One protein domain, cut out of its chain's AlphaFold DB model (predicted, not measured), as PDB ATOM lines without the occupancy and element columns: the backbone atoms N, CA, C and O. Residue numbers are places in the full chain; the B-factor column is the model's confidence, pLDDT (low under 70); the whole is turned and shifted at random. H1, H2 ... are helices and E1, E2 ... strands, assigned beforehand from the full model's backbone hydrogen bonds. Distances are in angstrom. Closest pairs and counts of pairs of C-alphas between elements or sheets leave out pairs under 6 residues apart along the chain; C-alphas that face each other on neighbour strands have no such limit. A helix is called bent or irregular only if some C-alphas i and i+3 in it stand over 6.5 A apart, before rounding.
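This is residues 10 to 133 of the 265 residues of an uncharacterized protein of Corchorus olitorius (UniProt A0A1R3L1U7). A four-stranded sheet, E3 to E6, packs with one face on the later part of a very long helix, H1, whose residues 10 to 33 stick out as a free arm. A small hairpin, E1 and E2, packs near the other end of H1. The 124 printed residues hold two named helices and six strands, ordered H1 E1 E2 H2 E3 E4 E5 E6; both sheets, E3-E4-E5-E6 and E1-E2, are antiparallel, and the class is mixed. The whole is extended, with a radius of gyration of the C-alphas of 21.4 A and spans of 81 by 22 by 19 A.

The sheet holds E3, residues 101 to 103, E4, 110 to 113, E5, 119 to 123, 13.0 A, and E6, 128 to 132, 13.1 A, ending at C-alpha 132 (-38.180, 2.503, -82.274). H1, residues 10 to 63, begins at C-alpha 10 (-36.577, 32.237, -121.977); by its hydrogen bonds one helix, it is bent, with C-alphas 25 and 28 6.6 A apart. Its arms are H1a, 10 to 25, 22.9 A, and H1b, 28 to 63, 53.2 A. E1 is residues 70 to 73, E2 76 to 79, H2 90 to 93.

E3 to E6 form a meander, each strand the antiparallel neighbour of the one before; N 102 and O 112 are 2.9 A apart, N 111 and O 120 2.8 A, N 121 and O 130 2.8 A. H1b is on this sheet, making two layers, a helix on one face of a sheet; its height over the sheet is 7.9 A, and it lies over E5 and runs along the strands, at 19 degrees to E5 on the local plane; the closest C-alphas of H1b and E6, those of Ala 46 and Ala 129, are 5.2 A apart. H2 only grazes the sheet and only just touches H1b, with 3 pairs of C-alphas within 8 A, closest Ala 53 and Ile 91, 7.0 A. In the hairpin E1 and E2, N 71 and O 78 are 2.9 A apart; the closest C-alphas of H1b and E1, Trp 60 and Val 71, are 5.7 A apart. H1a and H1b stand at a shallow tilt of 33 degrees, only just short of steep. Every O i to N i+4 pair in H1a and H1b is within hydrogen-bond range; H2 is too short for one.

The C-alphas farthest apart, Val 10 and Asn 65, are 81.8 A apart. The printed part has no cut, and no link is long. Residues 66, 104 and 133 have pLDDT under 70.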
ATOM      1  N   VAL A  10     -37.811  33.004-122.197       91.69
ATOM      2  CA  VAL A  10     -36.577  32.237-121.977       91.69
ATOM      3  C   VAL A  10     -36.069  32.405-120.546       91.69
ATOM      4  O   VAL A  10     -35.667  31.431-119.919       91.69
ATOM      5  N   GLU A  11     -36.137  33.616-119.998       91.25
ATOM      6  CA  GLU A  11     -35.699  33.905-118.632       91.25
ATOM      7  C   GLU A  11     -36.562  33.177-117.598       91.25
ATOM      8  O   GLU A  11     -36.037  32.576-116.662       91.25
ATOM      9  N   LEU A  12     -37.878  33.117-117.820       92.12
ATOM     10  CA  LEU A  12     -38.774  32.342-116.963       92.12
ATOM     11  C   LEU A  12     -38.452  30.839-117.011       92.12
ATOM     12  O   LEU A  12     -38.397  30.192-115.966       92.12
ATOM     13  N   VAL A  13     -38.198  30.290-118.206       94.25
ATOM     14  CA  VAL A  13     -37.876  28.862-118.393       94.25
ATOM     15  C   VAL A  13     -36.555  28.490-117.717       94.25
ATOM     16  O   VAL A  13     -36.474  27.456-117.053       94.25
ATOM     17  N   VAL A  14     -35.524  29.330-117.831       95.19
ATOM     18  CA  VAL A  14     -34.232  29.078-117.175       95.19
ATOM     19  C   VAL A  14     -34.373  29.126-115.652       95.19
ATOM     20  O   VAL A  14     -33.826  28.262-114.968       95.19
ATOM     21  N   VAL A  15     -35.145  30.069-115.103       95.44
ATOM     22  CA  VAL A  15     -35.348  30.180-113.648       95.44
ATOM     23  C   VAL A  15     -36.026  28.932-113.080       95.44
ATOM     24  O   VAL A  15     -35.530  28.364-112.107       95.44
ATOM     25  N   ILE A  16     -37.114  28.454-113.693       95.81
ATOM     26  CA  ILE A  16     -37.788  27.236-113.213       95.81
ATOM     27  C   ILE A  16     -36.911  25.988-113.390       95.81
ATOM     28  O   ILE A  16     -36.953  25.099-112.542       95.81
ATOM     29  N   ALA A  17     -36.078  25.933-114.437       95.81
ATOM     30  CA  ALA A  17     -35.141  24.832-114.651       95.81
ATOM     31  C   ALA A  17     -34.061  24.789-113.558       95.81
ATOM     32  O   ALA A  17     -33.798  23.731-112.987       95.81
ATOM     33  N   VAL A  18     -33.478  25.943-113.208       96.19
ATOM     34  CA  VAL A  18     -32.491  26.048-112.122       96.19
ATOM     35  C   VAL A  18     -33.125  25.707-110.771       96.19
ATOM     36  O   VAL A  18     -32.562  24.906-110.024       96.19
ATOM     37  N   LEU A  19     -34.316  26.238-110.467       96.25
ATOM     38  CA  LEU A  19     -35.045  25.894-109.239       96.25
ATOM     39  C   LEU A  19     -35.387  24.398-109.175       96.25
ATOM     40  O   LEU A  19     -35.275  23.799-108.108       96.25
ATOM     41  N   GLY A  20     -35.731  23.775-110.306       95.88
ATOM     42  CA  GLY A  20     -35.982  22.337-110.399       95.88
ATOM     43  C   GLY A  20     -34.755  21.489-110.050       95.88
ATOM     44  O   GLY A  20     -34.860  20.550-109.260       95.88
ATOM     45  N   ILE A  21     -33.576  21.847-110.568       95.75
ATOM     46  CA  ILE A  21     -32.311  21.147-110.270       95.75
ATOM     47  C   ILE A  21     -31.921  21.315-108.794       95.75
ATOM     48  O   ILE A  21     -31.527  20.348-108.129       95.75
ATOM     49  N   LEU A  22     -32.062  22.528-108.249       95.50
ATOM     50  CA  LEU A  22     -31.784  22.798-106.837       95.50
ATOM     51  C   LEU A  22     -32.739  22.025-105.917       95.50
ATOM     52  O   LEU A  22     -32.294  21.422-104.943       95.50
ATOM     53  N   ALA A  23     -34.032  21.968-106.245       90.94
ATOM     54  CA  ALA A  23     -35.012  21.212-105.471       90.94
ATOM     55  C   ALA A  23     -34.730  19.699-105.502       90.94
ATOM     56  O   ALA A  23     -34.724  19.056-104.451       90.94
ATOM     57  N   ALA A  24     -34.426  19.139-106.679       91.94
ATOM     58  CA  ALA A  24     -34.146  17.711-106.847       91.94
ATOM     59  C   ALA A  24     -32.917  17.241-106.047       91.94
ATOM     60  O   ALA A  24     -32.900  16.127-105.527       91.94
ATOM     61  N   THR A  25     -31.899  18.095-105.913       89.19
ATOM     62  CA  THR A  25     -30.672  17.775-105.164       89.19
ATOM     63  C   THR A  25     -30.785  18.065-103.663       89.19
ATOM     64  O   THR A  25     -30.168  17.367-102.854       89.19
ATOM     65  N   ALA A  26     -31.591  19.050-103.256       84.06
ATOM     66  CA  ALA A  26     -31.777  19.417-101.853       84.06
ATOM     67  C   ALA A  26     -32.756  18.494-101.106       84.06
ATOM     68  O   ALA A  26     -32.521  18.172 -99.936       84.06
ATOM     69  N   LEU A  27     -33.825  18.034-101.766       81.38
ATOM     70  CA  LEU A  27     -34.900  17.258-101.135       81.38
ATOM     71  C   LEU A  27     -34.403  15.971-100.437       81.38
ATOM     72  O   LEU A  27     -34.735  15.782 -99.263       81.38
ATOM     73  N   PRO A  28     -33.548  15.119-101.051       76.25
ATOM     74  CA  PRO A  28     -33.070  13.900-100.392       76.25
ATOM     75  C   PRO A  28     -32.234  14.188 -99.139       76.25
ATOM     76  O   PRO A  28     -32.298  13.454 -98.152       76.25
ATOM     77  N   ARG A  29     -31.450  15.276 -99.143       76.50
ATOM     78  CA  ARG A  29     -30.653  15.678 -97.974       76.50
ATOM     79  C   ARG A  29     -31.540  16.208 -96.853       76.50
ATOM     80  O   ARG A  29     -31.300  15.873 -95.697       76.50
ATOM     81  N   PHE A  30     -32.570  16.984 -97.187       77.00
ATOM     82  CA  PHE A  30     -33.503  17.545 -96.214       77.00
ATOM     83  C   PHE A  30     -34.235  16.435 -95.437       77.00
ATOM     84  O   PHE A  30     -34.183  16.416 -94.207       77.00
ATOM     85  N   VAL A  31     -34.780  15.432 -96.135       75.62
ATOM     86  CA  VAL A  31     -35.477  14.288 -95.510       75.62
ATOM     87  C   VAL A  31     -34.564  13.507 -94.551       75.62
ATOM     88  O   VAL A  31     -34.963  13.181 -93.430       75.62
ATOM     89  N   ASN A  32     -33.308  13.264 -94.937       73.19
ATOM     90  CA  ASN A  32     -32.337  12.560 -94.090       73.19
ATOM     91  C   ASN A  32     -31.964  13.345 -92.817       73.19
ATOM     92  O   ASN A  32     -31.770  12.749 -91.751       73.19
ATOM     93  N   VAL A  33     -31.884  14.679 -92.901       80.50
ATOM     94  CA  VAL A  33     -31.605  15.541 -91.741       80.50
ATOM     95  C   VAL A  33     -32.789  15.552 -90.776       80.50
ATOM     96  O   VAL A  33     -32.569  15.403 -89.576       80.50
ATOM     97  N   GLN A  34     -34.032  15.643 -91.264       82.31
ATOM     98  CA  GLN A  34     -35.215  15.532 -90.398       82.31
ATOM     99  C   GLN A  34     -35.264  14.197 -89.657       82.31
ATOM    100  O   GLN A  34     -35.478  14.175 -88.445       82.31
ATOM    101  N   ALA A  35     -35.036  13.081 -90.353       79.62
ATOM    102  CA  ALA A  35     -35.042  11.764 -89.724       79.62
ATOM    103  C   ALA A  35     -33.948  11.638 -88.647       79.62
ATOM    104  O   ALA A  35     -34.207  11.151 -87.544       79.62
ATOM    105  N   SER A  36     -32.747  12.155 -88.925       80.00
ATOM    106  CA  SER A  36     -31.633  12.175 -87.967       80.00
ATOM    107  C   SER A  36     -31.928  13.063 -86.754       80.00
ATOM    108  O   SER A  36     -31.675  12.657 -85.621       80.00
ATOM    109  N   ALA A  37     -32.524  14.240 -86.969       84.44
ATOM    110  CA  ALA A  37     -32.932  15.155 -85.905       84.44
ATOM    111  C   ALA A  37     -34.039  14.554 -85.023       84.44
ATOM    112  O   ALA A  37     -33.997  14.663 -83.799       84.44
ATOM    113  N   ASN A  38     -35.008  13.860 -85.627       86.50
ATOM    114  CA  ASN A  38     -36.068  13.166 -84.900       86.50
ATOM    115  C   ASN A  38     -35.518  12.031 -84.032       86.50
ATOM    116  O   ASN A  38     -35.896  11.924 -82.866       86.50
ATOM    117  N   LYS A  39     -34.568  11.252 -84.558       84.00
ATOM    118  CA  LYS A  39     -33.887  10.197 -83.803       84.00
ATOM    119  C   LYS A  39     -33.032  10.750 -82.663       84.00
ATOM    120  O   LYS A  39     -33.066  10.208 -81.565       84.00
ATOM    121  N   ALA A  40     -32.281  11.826 -82.903       85.50
ATOM    122  CA  ALA A  40     -31.473  12.472 -81.872       85.50
ATOM    123  C   ALA A  40     -32.346  13.000 -80.723       85.50
ATOM    124  O   ALA A  40     -32.044  12.732 -79.564       85.50
ATOM    125  N   ALA A  41     -33.466  13.654 -81.046       87.12
ATOM    126  CA  ALA A  41     -34.441  14.092 -80.049       87.12
ATOM    127  C   ALA A  41     -35.017  12.905 -79.253       87.12
ATOM    128  O   ALA A  41     -35.059  12.950 -78.027       87.12
ATOM    129  N   ALA A  42     -35.381  11.808 -79.931       88.12
ATOM    130  CA  ALA A  42     -35.923  10.619 -79.272       88.12
ATOM    131  C   ALA A  42     -34.891   9.926 -78.368       88.12
ATOM    132  O   ALA A  42     -35.234   9.457 -77.286       88.12
ATOM    133  N   ASN A  43     -33.616   9.912 -78.763       89.12
ATOM    134  CA  ASN A  43     -32.528   9.445 -77.904       89.12
ATOM    135  C   ASN A  43     -32.342  10.345 -76.674       89.12
ATOM    136  O   ASN A  43     -32.064   9.824 -75.595       89.12
ATOM    137  N   GLY A  44     -32.511  11.662 -76.832       89.12
ATOM    138  CA  GLY A  44     -32.517  12.623 -75.728       89.12
ATOM    139  C   GLY A  44     -33.618  12.307 -74.719       89.12
ATOM    140  O   GLY A  44     -33.322  12.106 -73.545       89.12
ATOM    141  N   LEU A  45     -34.857  12.128 -75.187       88.75
ATOM    142  CA  LEU A  45     -35.968  11.727 -74.321       88.75
ATOM    143  C   LEU A  45     -35.710  10.371 -73.646       88.75
ATOM    144  O   LEU A  45     -35.903  10.229 -72.442       88.75
ATOM    145  N   ALA A  46     -35.210   9.376 -74.386       89.50
ATOM    146  CA  ALA A  46     -34.866   8.077 -73.813       89.50
ATOM    147  C   ALA A  46     -33.787   8.187 -72.720       89.50
ATOM    148  O   ALA A  46     -33.800   7.418 -71.761       89.50
ATOM    149  N   ALA A  47     -32.829   9.110 -72.849       89.00
ATOM    150  CA  ALA A  47     -31.838   9.376 -71.809       89.00
ATOM    151  C   ALA A  47     -32.485  10.003 -70.564       89.00
ATOM    152  O   ALA A  47     -32.215   9.533 -69.459       89.00
ATOM    153  N   SER A  48     -33.386  10.971 -70.744       89.44
ATOM    154  CA  SER A  48     -34.156  11.570 -69.647       89.44
ATOM    155  C   SER A  48     -34.991  10.529 -68.897       89.44
ATOM    156  O   SER A  48     -34.908  10.460 -67.674       89.44
ATOM    157  N   ILE A  49     -35.694   9.641 -69.612       91.06
ATOM    158  CA  ILE A  49     -36.468   8.538 -69.014       91.06
ATOM    159  C   ILE A  49     -35.571   7.614 -68.187       91.06
ATOM    160  O   ILE A  49     -35.901   7.288 -67.051       91.06
ATOM    161  N   ARG A  50     -34.411   7.205 -68.721       90.62
ATOM    162  CA  ARG A  50     -33.464   6.364 -67.965       90.62
ATOM    163  C   ARG A  50     -32.936   7.082 -66.725       90.62
ATOM    164  O   ARG A  50     -32.760   6.449 -65.691       90.62
ATOM    165  N   SER A  51     -32.676   8.386 -66.818       90.56
ATOM    166  CA  SER A  51     -32.243   9.189 -65.671       90.56
ATOM    167  C   SER A  51     -33.319   9.223 -64.587       90.56
ATOM    168  O   SER A  51     -33.020   8.929 -63.433       90.56
ATOM    169  N   ALA A  52     -34.570   9.498 -64.958       88.94
ATOM    170  CA  ALA A  52     -35.695   9.503 -64.030       88.94
ATOM    171  C   ALA A  52     -35.917   8.127 -63.379       88.94
ATOM    172  O   ALA A  52     -36.002   8.021 -62.156       88.94
ATOM    173  N   ALA A  53     -35.890   7.052 -64.174       90.69
ATOM    174  CA  ALA A  53     -36.004   5.686 -63.668       90.69
ATOM    175  C   ALA A  53     -34.887   5.334 -62.670       90.69
ATOM    176  O   ALA A  53     -35.153   4.715 -61.639       90.69
ATOM    177  N   ASN A  54     -33.649   5.764 -62.936       90.50
ATOM    178  CA  ASN A  54     -32.525   5.562 -62.021       90.50
ATOM    179  C   ASN A  54     -32.662   6.368 -60.724       90.50
ATOM    180  O   ASN A  54     -32.279   5.865 -59.670       90.50
ATOM    181  N   LEU A  55     -33.209   7.586 -60.774       89.38
ATOM    182  CA  LEU A  55     -33.460   8.393 -59.576       89.38
ATOM    183  C   LEU A  55     -34.514   7.741 -58.677       89.38
ATOM    184  O   LEU A  55     -34.267   7.552 -57.487       89.38
ATOM    185  N   ALA A  56     -35.637   7.313 -59.254       89.19
ATOM    186  CA  ALA A  56     -36.677   6.587 -58.528       89.19
ATOM    187  C   ALA A  56     -36.137   5.285 -57.915       89.19
ATOM    188  O   ALA A  56     -36.367   4.991 -56.740       89.19
ATOM    189  N   ARG A  57     -35.331   4.541 -58.683       89.81
ATOM    190  CA  ARG A  57     -34.662   3.327 -58.211       89.81
ATOM    191  C   ARG A  57     -33.714   3.607 -57.050       89.81
ATOM    192  O   ARG A  57     -33.712   2.855 -56.077       89.81
ATOM    193  N   ALA A  58     -32.920   4.671 -57.138       89.44
ATOM    194  CA  ALA A  58     -31.995   5.070 -56.083       89.44
ATOM    195  C   ALA A  58     -32.739   5.458 -54.798       89.44
ATOM    196  O   ALA A  58     -32.353   5.010 -53.718       89.44
ATOM    197  N   ALA A  59     -33.833   6.214 -54.909       87.44
ATOM    198  CA  ALA A  59     -34.666   6.586 -53.771       87.44
ATOM    199  C   ALA A  59     -35.342   5.361 -53.120       87.44
ATOM    200  O   ALA A  59     -35.368   5.251 -51.894       87.44
ATOM    201  N   TRP A  60     -35.785   4.374 -53.909       88.88
ATOM    202  CA  TRP A  60     -36.300   3.110 -53.369       88.88
ATOM    203  C   TRP A  60     -35.226   2.321 -52.611       88.88
ATOM    204  O   TRP A  60     -35.480   1.819 -51.519       88.88
ATOM    205  N   ILE A  61     -34.004   2.236 -53.157       87.62
ATOM    206  CA  ILE A  61     -32.882   1.556 -52.485       87.62
ATOM    207  C   ILE A  61     -32.536   2.272 -51.176       87.62
ATOM    208  O   ILE A  61     -32.310   1.611 -50.164       87.62
ATOM    209  N   ALA A  62     -32.539   3.606 -51.174       88.25
ATOM    210  CA  ALA A  62     -32.262   4.411 -49.987       88.25
ATOM    211  C   ALA A  62     -33.309   4.221 -48.875       88.25
ATOM    212  O   ALA A  62     -32.959   4.263 -47.697       88.25
ATOM    213  N   LYS A  63     -34.574   3.964 -49.232       84.31
ATOM    214  CA  LYS A  63     -35.658   3.692 -48.275       84.31
ATOM    215  C   LYS A  63     -35.487   2.351 -47.546       84.31
ATOM    216  O   LYS A  63     -36.016   2.181 -46.452       84.31
ATOM    217  N   GLY A  64     -34.763   1.394 -48.130       78.75
ATOM    218  CA  GLY A  64     -34.391   0.123 -47.490       78.75
ATOM    219  C   GLY A  64     -35.532  -0.882 -47.259       78.75
ATOM    220  O   GLY A  64     -35.254  -2.029 -46.918       78.75
ATOM    221  N   ASN A  65     -36.796  -0.496 -47.472       75.56
ATOM    222  CA  ASN A  65     -37.957  -1.382 -47.391       75.56
ATOM    223  C   ASN A  65     -38.401  -1.822 -48.793       75.56
ATOM    224  O   ASN A  65     -39.086  -1.087 -49.500       75.56
ATOM    225  N   THR A  66     -38.040  -3.043 -49.182       69.94
ATOM    226  CA  THR A  66     -38.332  -3.578 -50.519       69.94
ATOM    227  C   THR A  66     -39.784  -4.031 -50.706       69.94
ATOM    228  O   THR A  66     -40.154  -4.426 -51.809       69.94
ATOM    229  N   ALA A  67     -40.592  -4.025 -49.640       74.50
ATOM    230  CA  ALA A  67     -42.018  -4.343 -49.703       74.50
ATOM    231  C   ALA A  67     -42.874  -3.131 -50.109       74.50
ATOM    232  O   ALA A  67     -43.995  -3.310 -50.584       74.50
ATOM    233  N   ASP A  68     -42.345  -1.915 -49.957       77.38
ATOM    234  CA  ASP A  68     -43.043  -0.704 -50.368       77.38
ATOM    235  C   ASP A  68     -42.900  -0.514 -51.881       77.38
ATOM    236  O   ASP A  68     -41.801  -0.337 -52.413       77.38
ATOM    237  N   LEU A  69     -44.037  -0.512 -52.571       84.69
ATOM    238  CA  LEU A  69     -44.143  -0.247 -54.009       84.69
ATOM    239  C   LEU A  69     -44.339   1.247 -54.305       84.69
ATOM    240  O   LEU A  69     -44.866   1.614 -55.350       84.69
ATOM    241  N   THR A  70     -43.924   2.114 -53.381       86.00
ATOM    242  CA  THR A  70     -44.004   3.569 -53.519       86.00
ATOM    243  C   THR A  70     -42.715   4.242 -53.065       86.00
ATOM    244  O   THR A  70     -42.107   3.877 -52.047       86.00
ATOM    245  N   VAL A  71     -42.306   5.252 -53.829       87.06
ATOM    246  CA  VAL A  71     -41.128   6.078 -53.568       87.06
ATOM    247  C   VAL A  71     -41.510   7.553 -53.607       87.06
ATOM    248  O   VAL A  71     -42.255   7.973 -54.484       87.06
ATOM    249  N   ASP A  72     -41.014   8.326 -52.644       86.38
ATOM    250  CA  ASP A  72     -41.175   9.779 -52.627       86.38
ATOM    251  C   ASP A  72     -39.942  10.418 -53.268       86.38
ATOM    252  O   ASP A  72     -38.807  10.151 -52.853       86.38
ATOM    253  N   VAL A  73     -40.162  11.222 -54.304       80.19
ATOM    254  CA  VAL A  73     -39.126  12.022 -54.955       80.19
ATOM    255  C   VAL A  73     -39.648  13.447 -55.080       80.19
ATOM    256  O   VAL A  73     -40.704  13.682 -55.657       80.19
ATOM    257  N   GLU A  74     -38.909  14.400 -54.508       79.19
ATOM    258  CA  GLU A  74     -39.258  15.831 -54.520       79.19
ATOM    259  C   GLU A  74     -40.648  16.163 -53.925       79.19
ATOM    260  O   GLU A  74     -41.241  17.185 -54.262       79.19
ATOM    261  N   GLY A  75     -41.152  15.342 -52.992       78.62
ATOM    262  CA  GLY A  75     -42.436  15.557 -52.313       78.62
ATOM    263  C   GLY A  75     -43.642  14.961 -53.045       78.62
ATOM    264  O   GLY A  75     -44.778  15.168 -52.612       78.62
ATOM    265  N   SER A  76     -43.404  14.224 -54.132       83.00
ATOM    266  CA  SER A  76     -44.406  13.479 -54.892       83.00
ATOM    267  C   SER A  76     -44.177  11.977 -54.736       83.00
ATOM    268  O   SER A  76     -43.056  11.482 -54.851       83.00
ATOM    269  N   SER A  77     -45.257  11.232 -54.490       85.94
ATOM    270  CA  SER A  77     -45.212   9.773 -54.366       85.94
ATOM    271  C   SER A  77     -45.464   9.097 -55.707       85.94
ATOM    272  O   SER A  77     -46.494   9.325 -56.336       85.94
ATOM    273  N   TYR A  78     -44.553   8.213 -56.094       88.06
ATOM    274  CA  TYR A  78     -44.584   7.481 -57.353       88.06
ATOM    275  C   TYR A  78     -44.583   5.975 -57.114       88.06
ATOM    276  O   TYR A  78     -43.894   5.473 -56.221       88.06
ATOM    277  N   GLU A  79     -45.329   5.241 -57.933       90.38
ATOM    278  CA  GLU A  79     -45.387   3.784 -57.860       90.38
ATOM    279  C   GLU A  79     -44.159   3.126 -58.497       90.38
ATOM    280  O   GLU A  79     -43.730   3.473 -59.596       90.38
ATOM    281  N   VAL A  80     -43.621   2.104 -57.843       90.00
ATOM    282  CA  VAL A  80     -42.524   1.288 -58.367       90.00
ATOM    283  C   VAL A  80     -42.882  -0.190 -58.304       90.00
ATOM    284  O   VAL A  80     -43.694  -0.621 -57.493       90.00
ATOM    285  N   ASN A  81     -42.273  -0.999 -59.163       88.69
ATOM    286  CA  ASN A  81     -42.430  -2.449 -59.116       88.69
ATOM    287  C   ASN A  81     -41.594  -3.083 -57.988       88.69
ATOM    288  O   ASN A  81     -40.827  -2.418 -57.295       88.69
ATOM    289  N   SER A  82     -41.698  -4.404 -57.837       85.50
ATOM    290  CA  SER A  82     -40.927  -5.182 -56.852       85.50
ATOM    291  C   SER A  82     -39.405  -5.107 -57.040       85.50
ATOM    292  O   SER A  82     -38.649  -5.403 -56.117       85.50
ATOM    293  N   SER A  83     -38.950  -4.689 -58.221       85.44
ATOM    294  CA  SER A  83     -37.546  -4.413 -58.529       85.44
ATOM    295  C   SER A  83     -37.166  -2.945 -58.291       85.44
ATOM    296  O   SER A  83     -36.042  -2.565 -58.604       85.44
ATOM    297  N   GLY A  84     -38.070  -2.122 -57.747       85.81
ATOM    298  CA  GLY A  84     -37.890  -0.705 -57.431       85.81
ATOM    299  C   GLY A  84     -37.806   0.231 -58.638       85.81
ATOM    300  O   GLY A  84     -37.298   1.339 -58.501       85.81
ATOM    301  N   TRP A  85     -38.250  -0.201 -59.817       90.94
ATOM    302  CA  TRP A  85     -38.338   0.645 -61.011       90.94
ATOM    303  C   TRP A  85     -39.728   1.270 -61.143       90.94
ATOM    304  O   TRP A  85     -40.701   0.567 -60.862       90.94
ATOM    305  N   PRO A  86     -39.858   2.517 -61.635       91.88
ATOM    306  CA  PRO A  86     -41.161   3.122 -61.912       91.88
ATOM    307  C   PRO A  86     -42.043   2.241 -62.791       91.88
ATOM    308  O   PRO A  86     -41.557   1.602 -63.733       91.88
ATOM    309  N   THR A  87     -43.337   2.225 -62.493       91.00
ATOM    310  CA  THR A  87     -44.369   1.666 -63.377       91.00
ATOM    311  C   THR A  87     -44.476   2.468 -64.680       91.00
ATOM    312  O   THR A  87     -43.949   3.572 -64.804       91.00
ATOM    313  N   THR A  88     -45.143   1.915 -65.695       86.88
ATOM    314  CA  THR A  88     -45.375   2.638 -66.958       86.88
ATOM    315  C   THR A  88     -46.328   3.826 -66.804       86.88
ATOM    316  O   THR A  88     -46.282   4.718 -67.643       86.88
ATOM    317  N   ALA A  89     -47.129   3.849 -65.732       84.25
ATOM    318  CA  ALA A  89     -47.934   4.996 -65.322       84.25
ATOM    319  C   ALA A  89     -47.065   6.068 -64.653       84.25
ATOM    320  O   ALA A  89     -46.944   7.175 -65.143       84.25
ATOM    321  N   SER A  90     -46.345   5.720 -63.586       86.62
ATOM    322  CA  SER A  90     -45.557   6.701 -62.819       86.62
ATOM    323  C   SER A  90     -44.372   7.308 -63.575       86.62
ATOM    324  O   SER A  90     -43.919   8.400 -63.233       86.62
ATOM    325  N   ILE A  91     -43.828   6.620 -64.587       87.50
ATOM    326  CA  ILE A  91     -42.690   7.143 -65.351       87.50
ATOM    327  C   ILE A  91     -43.049   8.405 -66.141       87.50
ATOM    328  O   ILE A  91     -42.161   9.216 -66.387       87.50
ATOM    329  N   SER A  92     -44.308   8.577 -66.552       83.44
ATOM    330  CA  SER A  92     -44.744   9.760 -67.295       83.44
ATOM    331  C   SER A  92     -44.808  10.990 -66.392       83.44
ATOM    332  O   SER A  92     -44.313  12.046 -66.777       83.44
ATOM    333  N   ASP A  93     -45.278  10.816 -65.156       83.12
ATOM    334  CA  ASP A  93     -45.316  11.855 -64.120       83.12
ATOM    335  C   ASP A  93     -43.915  12.273 -63.643       83.12
ATOM    336  O   ASP A  93     -43.710  13.379 -63.142       83.12
ATOM    337  N   PHE A  94     -42.927  11.392 -63.805       79.56
ATOM    338  CA  PHE A  94     -41.522  11.678 -63.517       79.56
ATOM    339  C   PHE A  94     -40.859  12.591 -64.559       79.56
ATOM    340  O   PHE A  94     -39.787  13.151 -64.305       79.56
ATOM    341  N   LEU A  95     -41.443  12.718 -65.751       81.75
ATOM    342  CA  LEU A  95     -40.898  13.543 -66.822       81.75
ATOM    343  C   LEU A  95     -41.461  14.960 -66.710       81.75
ATOM    344  O   LEU A  95     -42.616  15.213 -67.024       81.75
ATOM    345  N   GLN A  96     -40.607  15.908 -66.318       72.31
ATOM    346  CA  GLN A  96     -40.997  17.316 -66.167       72.31
ATOM    347  C   GLN A  96     -41.342  18.008 -67.498       72.31
ATOM    348  O   GLN A  96     -42.038  19.022 -67.500       72.31
ATOM    349  N   ASP A  97     -40.858  17.482 -68.627       73.00
ATOM    350  CA  ASP A  97     -41.163  18.000 -69.959       73.00
ATOM    351  C   ASP A  97     -41.177  16.866 -70.993       73.00
ATOM    352  O   ASP A  97     -40.168  16.201 -71.244       73.00
ATOM    353  N   THR A  98     -42.341  16.654 -71.603       71.06
ATOM    354  CA  THR A  98     -42.548  15.749 -72.742       71.06
ATOM    355  C   THR A  98     -42.819  16.523 -74.035       71.06
ATOM    356  O   THR A  98     -43.285  15.947 -75.015       71.06
ATOM    357  N   GLY A  99     -42.506  17.824 -74.077       76.44
ATOM    358  CA  GLY A  99     -42.736  18.719 -75.207       76.44
ATOM    359  C   GLY A  99     -42.358  18.107 -76.559       76.44
ATOM    360  O   GLY A  99     -41.216  17.722 -76.814       76.44
ATOM    361  N   GLY A 100     -43.346  18.012 -77.454       81.56
ATOM    362  CA  GLY A 100     -43.188  17.397 -78.775       81.56
ATOM    363  C   GLY A 100     -43.312  15.872 -78.796       81.56
ATOM    364  O   GLY A 100     -43.046  15.269 -79.839       81.56
ATOM    365  N   TYR A 101     -43.727  15.253 -77.690       86.44
ATOM    366  CA  TYR A 101     -44.074  13.843 -77.578       86.44
ATOM    367  C   TYR A 101     -45.476  13.680 -76.990       86.44
ATOM    368  O   TYR A 101     -45.910  14.443 -76.134       86.44
ATOM    369  N   SER A 102     -46.187  12.663 -77.460       84.19
ATOM    370  CA  SER A 102     -47.473  12.232 -76.920       84.19
ATOM    371  C   SER A 102     -47.397  10.757 -76.572       84.19
ATOM    372  O   SER A 102     -46.803   9.979 -77.323       84.19
ATOM    373  N   GLU A 103     -48.031  10.341 -75.487       79.75
ATOM    374  CA  GLU A 103     -48.155   8.914 -75.216       79.75
ATOM    375  C   GLU A 103     -49.089   8.227 -76.211       79.75
ATOM    376  O   GLU A 103     -50.093   8.796 -76.637       79.75
ATOM    377  N   ALA A 104     -48.735   7.004 -76.613       68.75
ATOM    378  CA  ALA A 104     -49.537   6.212 -77.545       68.75
ATOM    379  C   ALA A 104     -50.906   5.859 -76.939       68.75
ATOM    380  O   ALA A 104     -51.930   5.939 -77.615       68.75
ATOM    381  N   THR A 105     -50.909   5.516 -75.654       71.94
ATOM    382  CA  THR A 105     -52.073   5.449 -74.765       71.94
ATOM    383  C   THR A 105     -51.627   5.897 -73.376       71.94
ATOM    384  O   THR A 105     -50.449   5.729 -73.056       71.94
ATOM    385  N   ALA A 106     -52.540   6.430 -72.559       75.44
ATOM    386  CA  ALA A 106     -52.228   6.785 -71.173       75.44
ATOM    387  C   ALA A 106     -51.556   5.604 -70.451       75.44
ATOM    388  O   ALA A 106     -51.969   4.455 -70.637       75.44
ATOM    389  N   ASP A 107     -50.498   5.895 -69.695       79.62
ATOM    390  CA  ASP A 107     -49.761   4.953 -68.847       79.62
ATOM    391  C   ASP A 107     -49.066   3.807 -69.602       79.62
ATOM    392  O   ASP A 107     -48.685   2.783 -69.022       79.62
ATOM    393  N   SER A 108     -48.882   3.956 -70.916       80.50
ATOM    394  CA  SER A 108     -48.245   2.929 -71.754       80.50
ATOM    395  C   SER A 108     -46.732   2.867 -71.595       80.50
ATOM    396  O   SER A 108     -46.115   1.863 -71.960       80.50
ATOM    397  N   GLY A 109     -46.113   3.954 -71.128       84.31
ATOM    398  CA  GLY A 109     -44.668   4.139 -71.216       84.31
ATOM    399  C   GLY A 109     -44.160   4.220 -72.663       84.31
ATOM    400  O   GLY A 109     -42.969   4.011 -72.900       84.31
ATOM    401  N   ILE A 110     -45.035   4.477 -73.645       88.38
ATOM    402  CA  ILE A 110     -44.682   4.612 -75.063       88.38
ATOM    403  C   ILE A 110     -44.922   6.054 -75.505       88.38
ATOM    404  O   ILE A 110     -46.057   6.465 -75.726       88.38
ATOM    405  N   PHE A 111     -43.840   6.797 -75.725       88.94
ATOM    406  CA  PHE A 111     -43.856   8.201 -76.131       88.94
ATOM    407  C   PHE A 111     -43.573   8.330 -77.626       88.94
ATOM    408  O   PHE A 111     -42.495   7.973 -78.098       88.94
ATOM    409  N   THR A 112     -44.516   8.863 -78.389       88.19
ATOM    410  CA  THR A 112     -44.390   9.078 -79.836       88.19
ATOM    411  C   THR A 112     -44.115  10.542 -80.125       88.19
ATOM    412  O   THR A 112     -44.830  11.414 -79.639       88.19
ATOM    413  N   LYS A 113     -43.095  10.831 -80.936       87.00
ATOM    414  CA  LYS A 113     -42.778  12.208 -81.323       87.00
ATOM    415  C   LYS A 113     -43.865  12.774 -82.243       87.00
ATOM    416  O   LYS A 113     -44.164  12.190 -83.281       87.00
ATOM    417  N   SER A 114     -44.393  13.955 -81.935       84.31
ATOM    418  CA  SER A 114     -45.358  14.651 -82.790       84.31
ATOM    419  C   SER A 114     -44.768  14.909 -84.186       84.31
ATOM    420  O   SER A 114     -43.674  15.459 -84.323       84.31
ATOM    421  N   GLY A 115     -45.478  14.493 -85.240       78.62
ATOM    422  CA  GLY A 115     -45.028  14.660 -86.630       78.62
ATOM    423  C   GLY A 115     -43.918  13.695 -87.078       78.62
ATOM    424  O   GLY A 115     -43.300  13.916 -88.119       78.62
ATOM    425  N   SER A 116     -43.642  12.627 -86.321       79.62
ATOM    426  CA  SER A 116     -42.693  11.575 -86.698       79.62
ATOM    427  C   SER A 116     -43.188  10.197 -86.245       79.62
ATOM    428  O   SER A 116     -43.964  10.082 -85.309       79.62
ATOM    429  N   SER A 117     -42.709   9.127 -86.880       81.12
ATOM    430  CA  SER A 117     -42.939   7.747 -86.438       81.12
ATOM    431  C   SER A 117     -41.965   7.286 -85.342       81.12
ATOM    432  O   SER A 117     -41.974   6.115 -84.975       81.12
ATOM    433  N   CYS A 118     -41.093   8.171 -84.837       85.12
ATOM    434  CA  CYS A 118     -40.162   7.840 -83.758       85.12
ATOM    435  C   CYS A 118     -40.918   7.646 -82.441       85.12
ATOM    436  O   CYS A 118     -41.565   8.575 -81.955       85.12
ATOM    437  N   THR A 119     -40.760   6.475 -81.840       87.94
ATOM    438  CA  THR A 119     -41.324   6.104 -80.547       87.94
ATOM    439  C   THR A 119     -40.215   5.823 -79.542       87.94
ATOM    440  O   THR A 119     -39.149   5.325 -79.897       87.94
ATOM    441  N   VAL A 120     -40.449   6.149 -78.277       89.75
ATOM    442  CA  VAL A 120     -39.598   5.795 -77.144       89.75
ATOM    443  C   VAL A 120     -40.414   4.904 -76.226       89.75
ATOM    444  O   VAL A 120     -41.452   5.325 -75.732       89.75
ATOM    445  N   THR A 121     -39.961   3.679 -76.008       90.31
ATOM    446  CA  THR A 121     -40.643   2.690 -75.173       90.31
ATOM    447  C   THR A 121     -39.854   2.481 -73.894       90.31
ATOM    448  O   THR A 121     -38.680   2.110 -73.939       90.31
ATOM    449  N   TYR A 122     -40.503   2.712 -72.762       90.94
ATOM    450  CA  TYR A 122     -40.009   2.389 -71.436       90.94
ATOM    451  C   TYR A 122     -40.405   0.962 -71.043       90.94
ATOM    452  O   TYR A 122     -41.525   0.515 -71.285       90.94
ATOM    453  N   THR A 123     -39.481   0.230 -70.427       88.38
ATOM    454  CA  THR A 123     -39.706  -1.122 -69.908       88.38
ATOM    455  C   THR A 123     -39.519  -1.116 -68.398       88.38
ATOM    456  O   THR A 123     -38.394  -1.139 -67.902       88.38
ATOM    457  N   ALA A 124     -40.635  -1.126 -67.666       84.62
ATOM    458  CA  ALA A 124     -40.646  -1.028 -66.207       84.62
ATOM    459  C   ALA A 124     -39.861  -2.152 -65.510       84.62
ATOM    460  O   ALA A 124     -39.275  -1.929 -64.460       84.62
ATOM    461  N   VAL A 125     -39.790  -3.355 -66.087       77.69
ATOM    462  CA  VAL A 125     -39.072  -4.495 -65.476       77.69
ATOM    463  C   VAL A 125     -37.573  -4.210 -65.310       77.69
ATOM    464  O   VAL A 125     -36.965  -4.630 -64.327       77.69
ATOM    465  N   THR A 126     -36.983  -3.492 -66.263       80.25
ATOM    466  CA  THR A 126     -35.536  -3.266 -66.369       80.25
ATOM    467  C   THR A 126     -35.131  -1.804 -66.202       80.25
ATOM    468  O   THR A 126     -33.937  -1.517 -66.200       80.25
ATOM    469  N   GLY A 127     -36.086  -0.872 -66.108       81.69
ATOM    470  CA  GLY A 127     -35.805   0.567 -66.059       81.69
ATOM    471  C   GLY A 127     -35.213   1.128 -67.358       81.69
ATOM    472  O   GLY A 127     -34.627   2.211 -67.371       81.69
ATOM    473  N   THR A 128     -35.308   0.387 -68.464       82.69
ATOM    474  CA  THR A 128     -34.682   0.760 -69.738       82.69
ATOM    475  C   THR A 128     -35.653   1.506 -70.640       82.69
ATOM    476  O   THR A 128     -36.822   1.147 -70.723       82.69
ATOM    477  N   ALA A 129     -35.149   2.486 -71.391       87.69
ATOM    478  CA  ALA A 129     -35.864   3.101 -72.506       87.69
ATOM    479  C   ALA A 129     -35.207   2.720 -73.841       87.69
ATOM    480  O   ALA A 129     -33.976   2.687 -73.932       87.69
ATOM    481  N   ALA A 130     -35.993   2.465 -74.882       85.56
ATOM    482  CA  ALA A 130     -35.515   2.146 -76.227       85.56
ATOM    483  C   ALA A 130     -36.243   2.990 -77.279       85.56
ATOM    484  O   ALA A 130     -37.420   3.289 -77.118       85.56
ATOM    485  N   VAL A 131     -35.551   3.373 -78.355       85.19
ATOM    486  CA  VAL A 131     -36.133   4.165 -79.451       85.19
ATOM    487  C   VAL A 131     -36.445   3.257 -80.640       85.19
ATOM    488  O   VAL A 131     -35.548   2.577 -81.137       85.19
ATOM    489  N   THR A 132     -37.682   3.289 -81.131       77.81
ATOM    490  CA  THR A 132     -38.180   2.503 -82.274       77.81
ATOM    491  C   THR A 132     -38.823   3.434 -83.317       77.81
ATOM    492  O   THR A 132     -39.101   4.595 -83.042       77.81
ATOM    493  N   GLY A 133     -39.002   2.991 -84.565       63.94
ATOM    494  CA  GLY A 133     -39.843   3.700 -85.546       63.94
ATOM    495  C   GLY A 133     -39.240   4.935 -86.235       63.94
ATOM    496  O   GLY A 133     -39.880   5.519 -87.106       63.94
TER     497      GLY A 133